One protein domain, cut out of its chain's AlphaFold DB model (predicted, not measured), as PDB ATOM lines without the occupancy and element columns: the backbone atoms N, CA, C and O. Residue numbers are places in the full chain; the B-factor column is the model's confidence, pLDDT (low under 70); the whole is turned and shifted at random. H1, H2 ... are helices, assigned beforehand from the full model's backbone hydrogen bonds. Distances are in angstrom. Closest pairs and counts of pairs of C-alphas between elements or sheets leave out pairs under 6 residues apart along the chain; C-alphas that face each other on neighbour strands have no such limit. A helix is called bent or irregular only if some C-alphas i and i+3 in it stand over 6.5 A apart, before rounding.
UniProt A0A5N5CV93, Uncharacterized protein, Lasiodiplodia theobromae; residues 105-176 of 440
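AT A GLANCE: This is residues 105 to 176 of the 440 residues of an uncharacterized protein of Lasiodiplodia theobromae (UniProt A0A5N5CV93). What does the model look like? Three short helices, H1, H2 and H3, cluster at steep angles with their centres in a triangle, H2 touching both of the others, while H4 makes a corner with the last part of H3 towards one end, and a long loop, residues 133 to 155, runs out to the other end and back. What is it made of? The printed part has 72 residues with four named helices in the order H1, H2, H3, H4 and no named strand, and its class is all helix. How large is its outline? It is compact by its radius of gyration of the C-alphas, 12.8 A, yet elongated, with spans of 44 by 24 by 20 A.

IN THESE COORDINATES: Where are the longest helices? H1, residues 105 to 114, and H3, residues 156 to 165, have 10 residues each and measure 14.5 A and 14.2 A from first to last C-alpha. H1 begins at C-alpha 105, (-25.027, 24.255, -23.250), and is neither bent nor irregular, but only just: C-alphas 108 and 111 are 6.3 A apart. H3 begins at C-alpha 156, (-19.253, 38.939, -17.524). Where are the others? H2, residues 124 to 132, measures 12.7 A. H4, residues 167 to 174, measures 10.3 A and ends at C-alpha 174, (-37.961, 46.594, -7.012).

HOW THE PARTS SIT: How do H1 and H3 stand to each other? They are close but not clearly touching, with the closest C-alphas, those of His 114 and Ile 163, 7.4 A apart; they run the same way at a steep tilt of 66 degrees. What does H2 touch? It touches H1, closest at the C-alphas of His 114 and Thr 127, 5.1 A apart, at a steep tilt of 47 degrees, opposite ways. It also touches H3, closest at the C-alphas of Arg 124 and Met 160, 6.3 A apart, at a steep tilt of 62 degrees, opposite ways. Where is H4? It is close to H3 but not clearly touching it, about perpendicular at 81 degrees, with the closest C-alphas, those of Ser 164 and Lys 170, 6.5 A apart; it is apart from H1 and H2. How do the helix backbones run? In H2, H3 and H4 every O i to N i+4 pair is within hydrogen-bond range, and in H1 4 of 6 are.

THE WHOLE: How far does it reach? The two C-alphas farthest apart, those of Gly 147 and Gly 176, are 44.7 A apart. How are the helices linked? The link from H2 to H3 is long, 23 residues; that from H1 to H2 is short, 9 residues; that from H3 to H4 is tight, 1 residue. Is it cut, and where is confidence low? The printed part has no cut. Its mean pLDDT is 87.7, and residues 174 to 176 are under 70.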
ATOM      1  N   GLU A 105     -25.403  24.886 -24.517       94.06
ATOM      2  CA  GLU A 105     -25.027  24.255 -23.250       94.06
ATOM      3  C   GLU A 105     -24.872  25.279 -22.128       94.06
ATOM      4  O   GLU A 105     -25.297  25.033 -20.997       94.06
ATOM      5  N   TRP A 106     -24.320  26.455 -22.430       94.31
ATOM      6  CA  TRP A 106     -24.279  27.551 -21.465       94.31
ATOM      7  C   TRP A 106     -25.666  28.044 -21.078       94.31
ATOM      8  O   TRP A 106     -25.890  28.338 -19.905       94.31
ATOM      9  N   ALA A 107     -26.598  28.086 -22.029       90.62
ATOM     10  CA  ALA A 107     -27.980  28.477 -21.785       90.62
ATOM     11  C   ALA A 107     -28.659  27.560 -20.755       90.62
ATOM     12  O   ALA A 107     -29.395  28.040 -19.898       90.62
ATOM     13  N   LEU A 108     -28.347  26.261 -20.783       88.75
ATOM     14  CA  LEU A 108     -28.844  25.298 -19.798       88.75
ATOM     15  C   LEU A 108     -28.137  25.433 -18.441       88.75
ATOM     16  O   LEU A 108     -28.772  25.313 -17.397       88.75
ATOM     17  N   ARG A 109     -26.829  25.709 -18.442       91.50
ATOM     18  CA  ARG A 109     -26.014  25.767 -17.214       91.50
ATOM     19  C   ARG A 109     -26.156  27.066 -16.433       91.50
ATOM     20  O   ARG A 109     -25.971  27.068 -15.219       91.50
ATOM     21  N   ILE A 110     -26.433  28.186 -17.102       92.94
ATOM     22  CA  ILE A 110     -26.437  29.493 -16.437       92.94
ATOM     23  C   ILE A 110     -27.549  29.630 -15.406       92.94
ATOM     24  O   ILE A 110     -27.354  30.302 -14.393       92.94
ATOM     25  N   PHE A 111     -28.672  28.946 -15.626       91.75
ATOM     26  CA  PHE A 111     -29.732  28.885 -14.637       91.75
ATOM     27  C   PHE A 111     -29.249  28.205 -13.354       91.75
ATOM     28  O   PHE A 111     -29.307  28.840 -12.312       91.75
ATOM     29  N   ASP A 112     -28.683  26.997 -13.426       90.75
ATOM     30  CA  ASP A 112     -28.204  26.257 -12.243       90.75
ATOM     31  C   ASP A 112     -27.009  26.961 -11.555       90.75
ATOM     32  O   ASP A 112     -26.843  26.945 -10.328       90.75
ATOM     33  N   ALA A 113     -26.171  27.651 -12.336       92.56
ATOM     34  CA  ALA A 113     -25.093  28.472 -11.791       92.56
ATOM     35  C   ALA A 113     -25.624  29.712 -11.054       92.56
ATOM     36  O   ALA A 113     -25.041  30.129 -10.051       92.56
ATOM     37  N   HIS A 114     -26.731  30.303 -11.505       94.25
ATOM     38  CA  HIS A 114     -27.341  31.452 -10.839       94.25
ATOM     39  C   HIS A 114     -28.255  31.037  -9.679       94.25
ATOM     40  O   HIS A 114     -28.187  31.634  -8.612       94.25
ATOM     41  N   VAL A 115     -29.082  30.015  -9.865       90.88
ATOM     42  CA  VAL A 115     -30.067  29.506  -8.911       90.88
ATOM     43  C   VAL A 115     -29.525  28.208  -8.325       90.88
ATOM     44  O   VAL A 115     -29.523  27.174  -8.982       90.88
ATOM     45  N   ALA A 116     -29.019  28.267  -7.094       81.31
ATOM     46  CA  ALA A 116     -28.551  27.082  -6.383       81.31
ATOM     47  C   ALA A 116     -29.709  26.120  -6.059       81.31
ATOM     48  O   ALA A 116     -30.869  26.536  -6.037       81.31
ATOM     49  N   ASP A 117     -29.381  24.873  -5.698       74.69
ATOM     50  CA  ASP A 117     -30.336  23.800  -5.359       74.69
ATOM     51  C   ASP A 117     -31.351  24.173  -4.253       74.69
ATOM     52  O   ASP A 117     -32.413  23.568  -4.140       74.69
ATOM     53  N   GLU A 118     -31.069  25.217  -3.468       73.56
ATOM     54  CA  GLU A 118     -31.939  25.751  -2.408       73.56
ATOM     55  C   GLU A 118     -32.738  27.002  -2.830       73.56
ATOM     56  O   GLU A 118     -33.182  27.779  -1.985       73.56
ATOM     57  N   ALA A 119     -32.885  27.255  -4.136       80.25
ATOM     58  CA  ALA A 119     -33.457  28.492  -4.686       80.25
ATOM     59  C   ALA A 119     -32.727  29.773  -4.217       80.25
ATOM     60  O   ALA A 119     -33.286  30.875  -4.198       80.25
ATOM     61  N   VAL A 120     -31.451  29.639  -3.841       87.75
ATOM     62  CA  VAL A 120     -30.579  30.766  -3.498       87.75
ATOM     63  C   VAL A 120     -30.019  31.353  -4.789       87.75
ATOM     64  O   VAL A 120     -29.313  30.681  -5.539       87.75
ATOM     65  N   HIS A 121     -30.327  32.624  -5.040       92.00
ATOM     66  CA  HIS A 121     -29.843  33.349  -6.211       92.00
ATOM     67  C   HIS A 121     -28.451  33.920  -5.938       92.00
ATOM     68  O   HIS A 121     -28.285  34.812  -5.107       92.00
ATOM     69  N   ARG A 122     -27.446  33.417  -6.650       92.25
ATOM     70  CA  ARG A 122     -26.058  33.868  -6.562       92.25
ATOM     71  C   ARG A 122     -25.895  35.233  -7.235       92.25
ATOM     72  O   ARG A 122     -26.441  35.489  -8.308       92.25
ATOM     73  N   GLY A 123     -25.087  36.103  -6.628       91.44
ATOM     74  CA  GLY A 123     -24.678  37.374  -7.235       91.44
ATOM     75  C   GLY A 123     -23.787  37.182  -8.471       91.44
ATOM     76  O   GLY A 123     -23.457  36.056  -8.852       91.44
ATOM     77  N   ARG A 124     -23.358  38.289  -9.090       91.44
ATOM     78  CA  ARG A 124     -22.548  38.293 -10.325       91.44
ATOM     79  C   ARG A 124     -21.314  37.401 -10.240       91.44
ATOM     80  O   ARG A 124     -21.159  36.489 -11.046       91.44
ATOM     81  N   ASP A 125     -20.418  37.705  -9.304       91.12
ATOM     82  CA  ASP A 125     -19.114  37.044  -9.260       91.12
ATOM     83  C   ASP A 125     -19.256  35.588  -8.804       91.12
ATOM     84  O   ASP A 125     -18.657  34.716  -9.415       91.12
ATOM     85  N   ALA A 126     -20.156  35.300  -7.858       92.44
ATOM     86  CA  ALA A 126     -20.466  33.929  -7.458       92.44
ATOM     87  C   ALA A 126     -21.046  33.101  -8.620       92.44
ATOM     88  O   ALA A 126     -20.584  31.993  -8.869       92.44
ATOM     89  N   THR A 127     -22.003  33.638  -9.385       93.69
ATOM     90  CA  THR A 127     -22.525  32.958 -10.588       93.69
ATOM     91  C   THR A 127     -21.388  32.671 -11.571       93.69
ATOM     92  O   THR A 127     -21.286  31.578 -12.114       93.69
ATOM     93  N   TYR A 128     -20.488  33.636 -11.764       91.69
ATOM     94  CA  TYR A 128     -19.349  33.501 -12.665       91.69
ATOM     95  C   TYR A 128     -18.332  32.433 -12.226       91.69
ATOM     96  O   TYR A 128     -17.793  31.709 -13.064       91.69
ATOM     97  N   GLU A 129     -18.076  32.324 -10.923       91.81
ATOM     98  CA  GLU A 129     -17.228  31.286 -10.323       91.81
ATOM     99  C   GLU A 129     -17.830  29.891 -10.547       91.81
ATOM    100  O   GLU A 129     -17.142  28.998 -11.041       91.81
ATOM    101  N   TRP A 130     -19.136  29.735 -10.306       92.69
ATOM    102  CA  TRP A 130     -19.865  28.479 -10.525       92.69
ATOM    103  C   TRP A 130     -19.993  28.086 -12.000       92.69
ATOM    104  O   TRP A 130     -20.006  26.901 -12.318       92.69
ATOM    105  N   LEU A 131     -20.043  29.054 -12.919       92.25
ATOM    106  CA  LEU A 131     -19.982  28.766 -14.355       92.25
ATOM    107  C   LEU A 131     -18.636  28.137 -14.737       92.25
ATOM    108  O   LEU A 131     -18.603  27.181 -15.508       92.25
ATOM    109  N   ARG A 132     -17.521  28.660 -14.211       90.69
ATOM    110  CA  ARG A 132     -16.173  28.147 -14.515       90.69
ATOM    111  C   ARG A 132     -15.897  26.794 -13.877       90.69
ATOM    112  O   ARG A 132     -15.250  25.963 -14.507       90.69
ATOM    113  N   ASP A 133     -16.347  26.603 -12.645       91.06
ATOM    114  CA  ASP A 133     -16.159  25.378 -11.876       91.06
ATOM    115  C   ASP A 133     -17.479  24.968 -11.204       91.06
ATOM    116  O   ASP A 133     -17.739  25.347 -10.059       91.06
ATOM    117  N   PRO A 134     -18.321  24.185 -11.896       85.00
ATOM    118  CA  PRO A 134     -19.580  23.703 -11.342       85.00
ATOM    119  C   PRO A 134     -19.414  22.743 -10.159       85.00
ATOM    120  O   PRO A 134     -20.378  22.519  -9.436       85.00
ATOM    121  N   ALA A 135     -18.235  22.138  -9.974       84.12
ATOM    122  CA  ALA A 135     -18.010  21.153  -8.920       84.12
ATOM    123  C   ALA A 135     -17.580  21.806  -7.600       84.12
ATOM    124  O   ALA A 135     -17.998  21.365  -6.530       84.12
ATOM    125  N   GLY A 136     -16.736  22.840  -7.669       79.12
ATOM    126  CA  GLY A 136     -16.139  23.474  -6.492       79.12
ATOM    127  C   GLY A 136     -16.421  24.966  -6.328       79.12
ATOM    128  O   GLY A 136     -16.148  25.508  -5.257       79.12
ATOM    129  N   GLY A 137     -16.945  25.651  -7.349       79.56
ATOM    130  CA  GLY A 137     -17.118  27.104  -7.331       79.56
ATOM    131  C   GLY A 137     -15.801  27.851  -7.087       79.56
ATOM    132  O   GLY A 137     -15.781  28.850  -6.363       79.56
ATOM    133  N   CYS A 138     -14.676  27.355  -7.618       82.12
ATOM    134  CA  CYS A 138     -13.363  27.947  -7.370       82.12
ATOM    135  C   CYS A 138     -13.282  29.409  -7.845       82.12
ATOM    136  O   CYS A 138     -13.480  29.725  -9.021       82.12
ATOM    137  N   LYS A 139     -12.876  30.307  -6.934       83.81
ATOM    138  CA  LYS A 139     -12.707  31.743  -7.232       83.81
ATOM    139  C   LYS A 139     -11.657  32.010  -8.301       83.81
ATOM    140  O   LYS A 139     -11.821  32.873  -9.169       83.81
ATOM    141  N   LYS A 140     -10.544  31.278  -8.225       85.12
ATOM    142  CA  LYS A 140      -9.433  31.379  -9.169       85.12
ATOM    143  C   LYS A 140      -9.222  30.028  -9.850       85.12
ATOM    144  O   LYS A 140      -9.113  29.026  -9.149       85.12
ATOM    145  N   PRO A 141      -9.084  29.997 -11.187       83.69
ATOM    146  CA  PRO A 141      -8.846  28.756 -11.928       83.69
ATOM    147  C   PRO A 141      -7.617  27.969 -11.458       83.69
ATOM    148  O   PRO A 141      -7.631  26.749 -11.426       83.69
ATOM    149  N   GLN A 142      -6.559  28.674 -11.059       86.12
ATOM    150  CA  GLN A 142      -5.306  28.080 -10.583       86.12
ATOM    151  C   GLN A 142      -5.428  27.358  -9.226       86.12
ATOM    152  O   GLN A 142      -4.544  26.586  -8.871       86.12
ATOM    153  N   ASP A 143      -6.494  27.635  -8.469       86.62
ATOM    154  CA  ASP A 143      -6.733  27.028  -7.157       86.62
ATOM    155  C   ASP A 143      -7.583  25.744  -7.278       86.62
ATOM    156  O   ASP A 143      -7.813  25.061  -6.281       86.62
ATOM    157  N   ALA A 144      -8.059  25.414  -8.488       84.88
ATOM    158  CA  ALA A 144      -8.850  24.216  -8.726       84.88
ATOM    159  C   ALA A 144      -7.998  22.947  -8.519       84.88
ATOM    160  O   ALA A 144      -6.832  22.916  -8.931       84.88
ATOM    161  N   PRO A 145      -8.553  21.884  -7.902       85.75
ATOM    162  CA  PRO A 145      -7.856  20.612  -7.761       85.75
ATOM    163  C   PRO A 145      -7.346  20.071  -9.102       85.75
ATOM    164  O   PRO A 145      -7.972  20.245 -10.149       85.75
ATOM    165  N   ALA A 146      -6.207  19.378  -9.071       83.38
ATOM    166  CA  ALA A 146      -5.678  18.722 -10.260       83.38
ATOM    167  C   ALA A 146      -6.700  17.711 -10.810       83.38
ATOM    168  O   ALA A 146      -7.238  16.897 -10.059       83.38
ATOM    169  N   GLY A 147      -6.949  17.762 -12.119       82.94
ATOM    170  CA  GLY A 147      -7.947  16.923 -12.788       82.94
ATOM    171  C   GLY A 147      -9.363  17.510 -12.823       82.94
ATOM    172  O   GLY A 147     -10.226  16.928 -13.476       82.94
ATOM    173  N   THR A 148      -9.618  18.660 -12.188       87.00
ATOM    174  CA  THR A 148     -10.899  19.363 -12.341       87.00
ATOM    175  C   THR A 148     -11.005  19.974 -13.737       87.00
ATOM    176  O   THR A 148     -10.151  20.756 -14.153       87.00
ATOM    177  N   VAL A 149     -12.083  19.646 -14.454       89.19
ATOM    178  CA  VAL A 149     -12.402  20.275 -15.741       89.19
ATOM    179  C   VAL A 149     -12.971  21.663 -15.478       89.19
ATOM    180  O   VAL A 149     -14.067  21.799 -14.936       89.19
ATOM    181  N   LEU A 150     -12.226  22.692 -15.875       92.69
ATOM    182  CA  LEU A 150     -12.696  24.071 -15.834       92.69
ATOM    183  C   LEU A 150     -13.299  24.481 -17.164       92.69
ATOM    184  O   LEU A 150     -12.872  24.011 -18.215       92.69
ATOM    185  N   TYR A 151     -14.243  25.412 -17.119       93.38
ATOM    186  CA  TYR A 151     -14.944  25.900 -18.295       93.38
ATOM    187  C   TYR A 151     -14.635  27.362 -18.591       93.38
ATOM    188  O   TYR A 151     -14.535  28.217 -17.701       93.38
ATOM    189  N   LYS A 152     -14.538  27.678 -19.881       92.44
ATOM    190  CA  LYS A 152     -14.406  29.047 -20.365       92.44
ATOM    191  C   LYS A 152     -15.764  29.743 -20.273       92.44
ATOM    192  O   LYS A 152     -16.564  29.682 -21.199       92.44
ATOM    193  N   ALA A 153     -16.012  30.395 -19.139       91.06
ATOM    194  CA  ALA A 153     -17.273  31.089 -18.892       91.06
ATOM    195  C   ALA A 153     -17.562  32.204 -19.927       91.06
ATOM    196  O   ALA A 153     -16.612  32.810 -20.448       91.06
ATOM    197  N   PRO A 154     -18.854  32.520 -20.159       91.12
ATOM    198  CA  PRO A 154     -19.314  33.672 -20.934       91.12
ATOM    199  C   PRO A 154     -18.648  35.005 -20.569       91.12
ATOM    200  O   PRO A 154     -17.950  35.139 -19.561       91.12
ATOM    201  N   MET A 155     -18.900  36.040 -21.371       88.25
ATOM    202  CA  MET A 155     -18.551  37.414 -20.994       88.25
ATOM    203  C   MET A 155     -19.311  37.820 -19.723       88.25
ATOM    204  O   MET A 155     -20.487  37.481 -19.561       88.25
ATOM    205  N   LYS A 156     -18.646  38.537 -18.807       89.50
ATOM    206  CA  LYS A 156     -19.253  38.939 -17.524       89.50
ATOM    207  C   LYS A 156     -20.492  39.807 -17.744       89.50
ATOM    208  O   LYS A 156     -21.438  39.725 -16.971       89.50
ATOM    209  N   GLU A 157     -20.487  40.596 -18.806       89.69
ATOM    210  CA  GLU A 157     -21.557  41.485 -19.239       89.69
ATOM    211  C   GLU A 157     -22.810  40.696 -19.645       89.69
ATOM    212  O   GLU A 157     -23.913  41.050 -19.239       89.69
ATOM    213  N   VAL A 158     -22.644  39.568 -20.343       91.12
ATOM    214  CA  VAL A 158     -23.757  38.669 -20.696       91.12
ATOM    215  C   VAL A 158     -24.347  38.033 -19.438       91.12
ATOM    216  O   VAL A 158     -25.565  38.016 -19.262       91.12
ATOM    217  N   VAL A 159     -23.491  37.567 -18.519       92.75
ATOM    218  CA  VAL A 159     -23.930  37.013 -17.224       92.75
ATOM    219  C   VAL A 159     -24.667  38.069 -16.399       92.75
ATOM    220  O   VAL A 159     -25.692  37.776 -15.795       92.75
ATOM    221  N   MET A 160     -24.189  39.313 -16.404       92.50
ATOM    222  CA  MET A 160     -24.842  40.446 -15.744       92.50
ATOM    223  C   MET A 160     -26.222  40.739 -16.327       92.50
ATOM    224  O   MET A 160     -27.187  40.830 -15.567       92.50
ATOM    225  N   THR A 161     -26.337  40.856 -17.653       92.56
ATOM    226  CA  THR A 161     -27.627  41.082 -18.319       92.56
ATOM    227  C   THR A 161     -28.595  39.950 -17.997       92.56
ATOM    228  O   THR A 161     -29.735  40.217 -17.611       92.56
ATOM    229  N   PHE A 162     -28.126  38.698 -18.013       94.38
ATOM    230  CA  PHE A 162     -28.914  37.568 -17.537       94.38
ATOM    231  C   PHE A 162     -29.355  37.761 -16.075       94.38
ATOM    232  O   PHE A 162     -30.546  37.763 -15.798       94.38
ATOM    233  N   ILE A 163     -28.468  37.999 -15.113       94.25
ATOM    234  CA  ILE A 163     -28.881  38.147 -13.702       94.25
ATOM    235  C   ILE A 163     -29.887  39.299 -13.520       94.25
ATOM    236  O   ILE A 163     -30.881  39.144 -12.809       94.25
ATOM    237  N   SER A 164     -29.689  40.422 -14.217       91.50
ATOM    238  CA  SER A 164     -30.593  41.581 -14.167       91.50
ATOM    239  C   SER A 164     -31.999  41.285 -14.710       91.50
ATOM    240  O   SER A 164     -32.984  41.881 -14.268       91.50
ATOM    241  N   GLY A 165     -32.098  40.334 -15.643       91.75
ATOM    242  CA  GLY A 165     -33.353  39.861 -16.216       91.75
ATOM    243  C   GLY A 165     -34.061  38.795 -15.377       91.75
ATOM    244  O   GLY A 165     -35.191  38.448 -15.710       91.75
ATOM    245  N   CYS A 166     -33.442  38.276 -14.311       92.94
ATOM    246  CA  CYS A 166     -34.056  37.249 -13.472       92.94
ATOM    247  C   CYS A 166     -35.298  37.814 -12.747       92.94
ATOM    248  O   CYS A 166     -35.164  38.778 -11.983       92.94
ATOM    249  N   PRO A 167     -36.500  37.220 -12.915       90.69
ATOM    250  CA  PRO A 167     -37.738  37.741 -12.329       90.69
ATOM    251  C   PRO A 167     -37.693  37.855 -10.800       90.69
ATOM    252  O   PRO A 167     -38.182  38.835 -10.236       90.69
ATOM    253  N   VAL A 168     -37.070  36.881 -10.129       89.62
ATOM    254  CA  VAL A 168     -36.961  36.840  -8.662       89.62
ATOM    255  C   VAL A 168     -36.016  37.927  -8.152       89.62
ATOM    256  O   VAL A 168     -36.377  38.681  -7.245       89.62
ATOM    257  N   CYS A 169     -34.830  38.059  -8.755       90.69
ATOM    258  CA  CYS A 169     -33.867  39.106  -8.404       90.69
ATOM    259  C   CYS A 169     -34.450  40.498  -8.666       90.69
ATOM    260  O   CYS A 169     -34.410  41.366  -7.795       90.69
ATOM    261  N   LYS A 170     -35.085  40.690  -9.826       89.88
ATOM    262  CA  LYS A 170     -35.728  41.952 -10.201       89.88
ATOM    263  C   LYS A 170     -36.857  42.334  -9.244       89.88
ATOM    264  O   LYS A 170     -36.951  43.499  -8.858       89.88
ATOM    265  N   ALA A 171     -37.687  41.377  -8.825       87.44
ATOM    266  CA  ALA A 171     -38.751  41.618  -7.851       87.44
ATOM    267  C   ALA A 171     -38.193  42.042  -6.482       87.44
ATOM    268  O   ALA A 171     -38.693  43.005  -5.898       87.44
ATOM    269  N   LYS A 172     -37.120  41.390  -6.005       84.31
ATOM    270  CA  LYS A 172     -36.442  41.767  -4.752       84.31
ATOM    271  C   LYS A 172     -35.885  43.190  -4.824       84.31
ATOM    272  O   LYS A 172     -36.196  43.997  -3.950       84.31
ATOM    273  N   CYS A 173     -35.170  43.537  -5.895       76.88
ATOM    274  CA  CYS A 173     -34.619  44.885  -6.079       76.88
ATOM    275  C   CYS A 173     -35.710  45.966  -6.200       76.88
ATOM    276  O   CYS A 173     -35.540  47.070  -5.692       76.88
ATOM    277  N   SER A 174     -36.846  45.648  -6.831       68.81
ATOM    278  CA  SER A 174     -37.961  46.594  -7.012       68.81
ATOM    279  C   SER A 174     -38.752  46.847  -5.723       68.81
ATOM    280  O   SER A 174     -39.454  47.850  -5.620       68.81
ATOM    281  N   SER A 175     -38.655  45.946  -4.740       62.78
ATOM    282  CA  SER A 175     -39.448  45.991  -3.505       62.78
ATOM    283  C   SER A 175     -38.879  46.876  -2.387       62.78
ATOM    284  O   SER A 175     -39.479  46.948  -1.321       62.78
ATOM    285  N   GLY A 176     -37.782  47.604  -2.629       55.09
ATOM    286  CA  GLY A 176     -37.356  48.702  -1.759       55.09
ATOM    287  C   GLY A 176     -36.961  48.265  -0.347       55.09
ATOM    288  O   GLY A 176     -37.681  48.487   0.618       55.09
TER     289      GLY A 176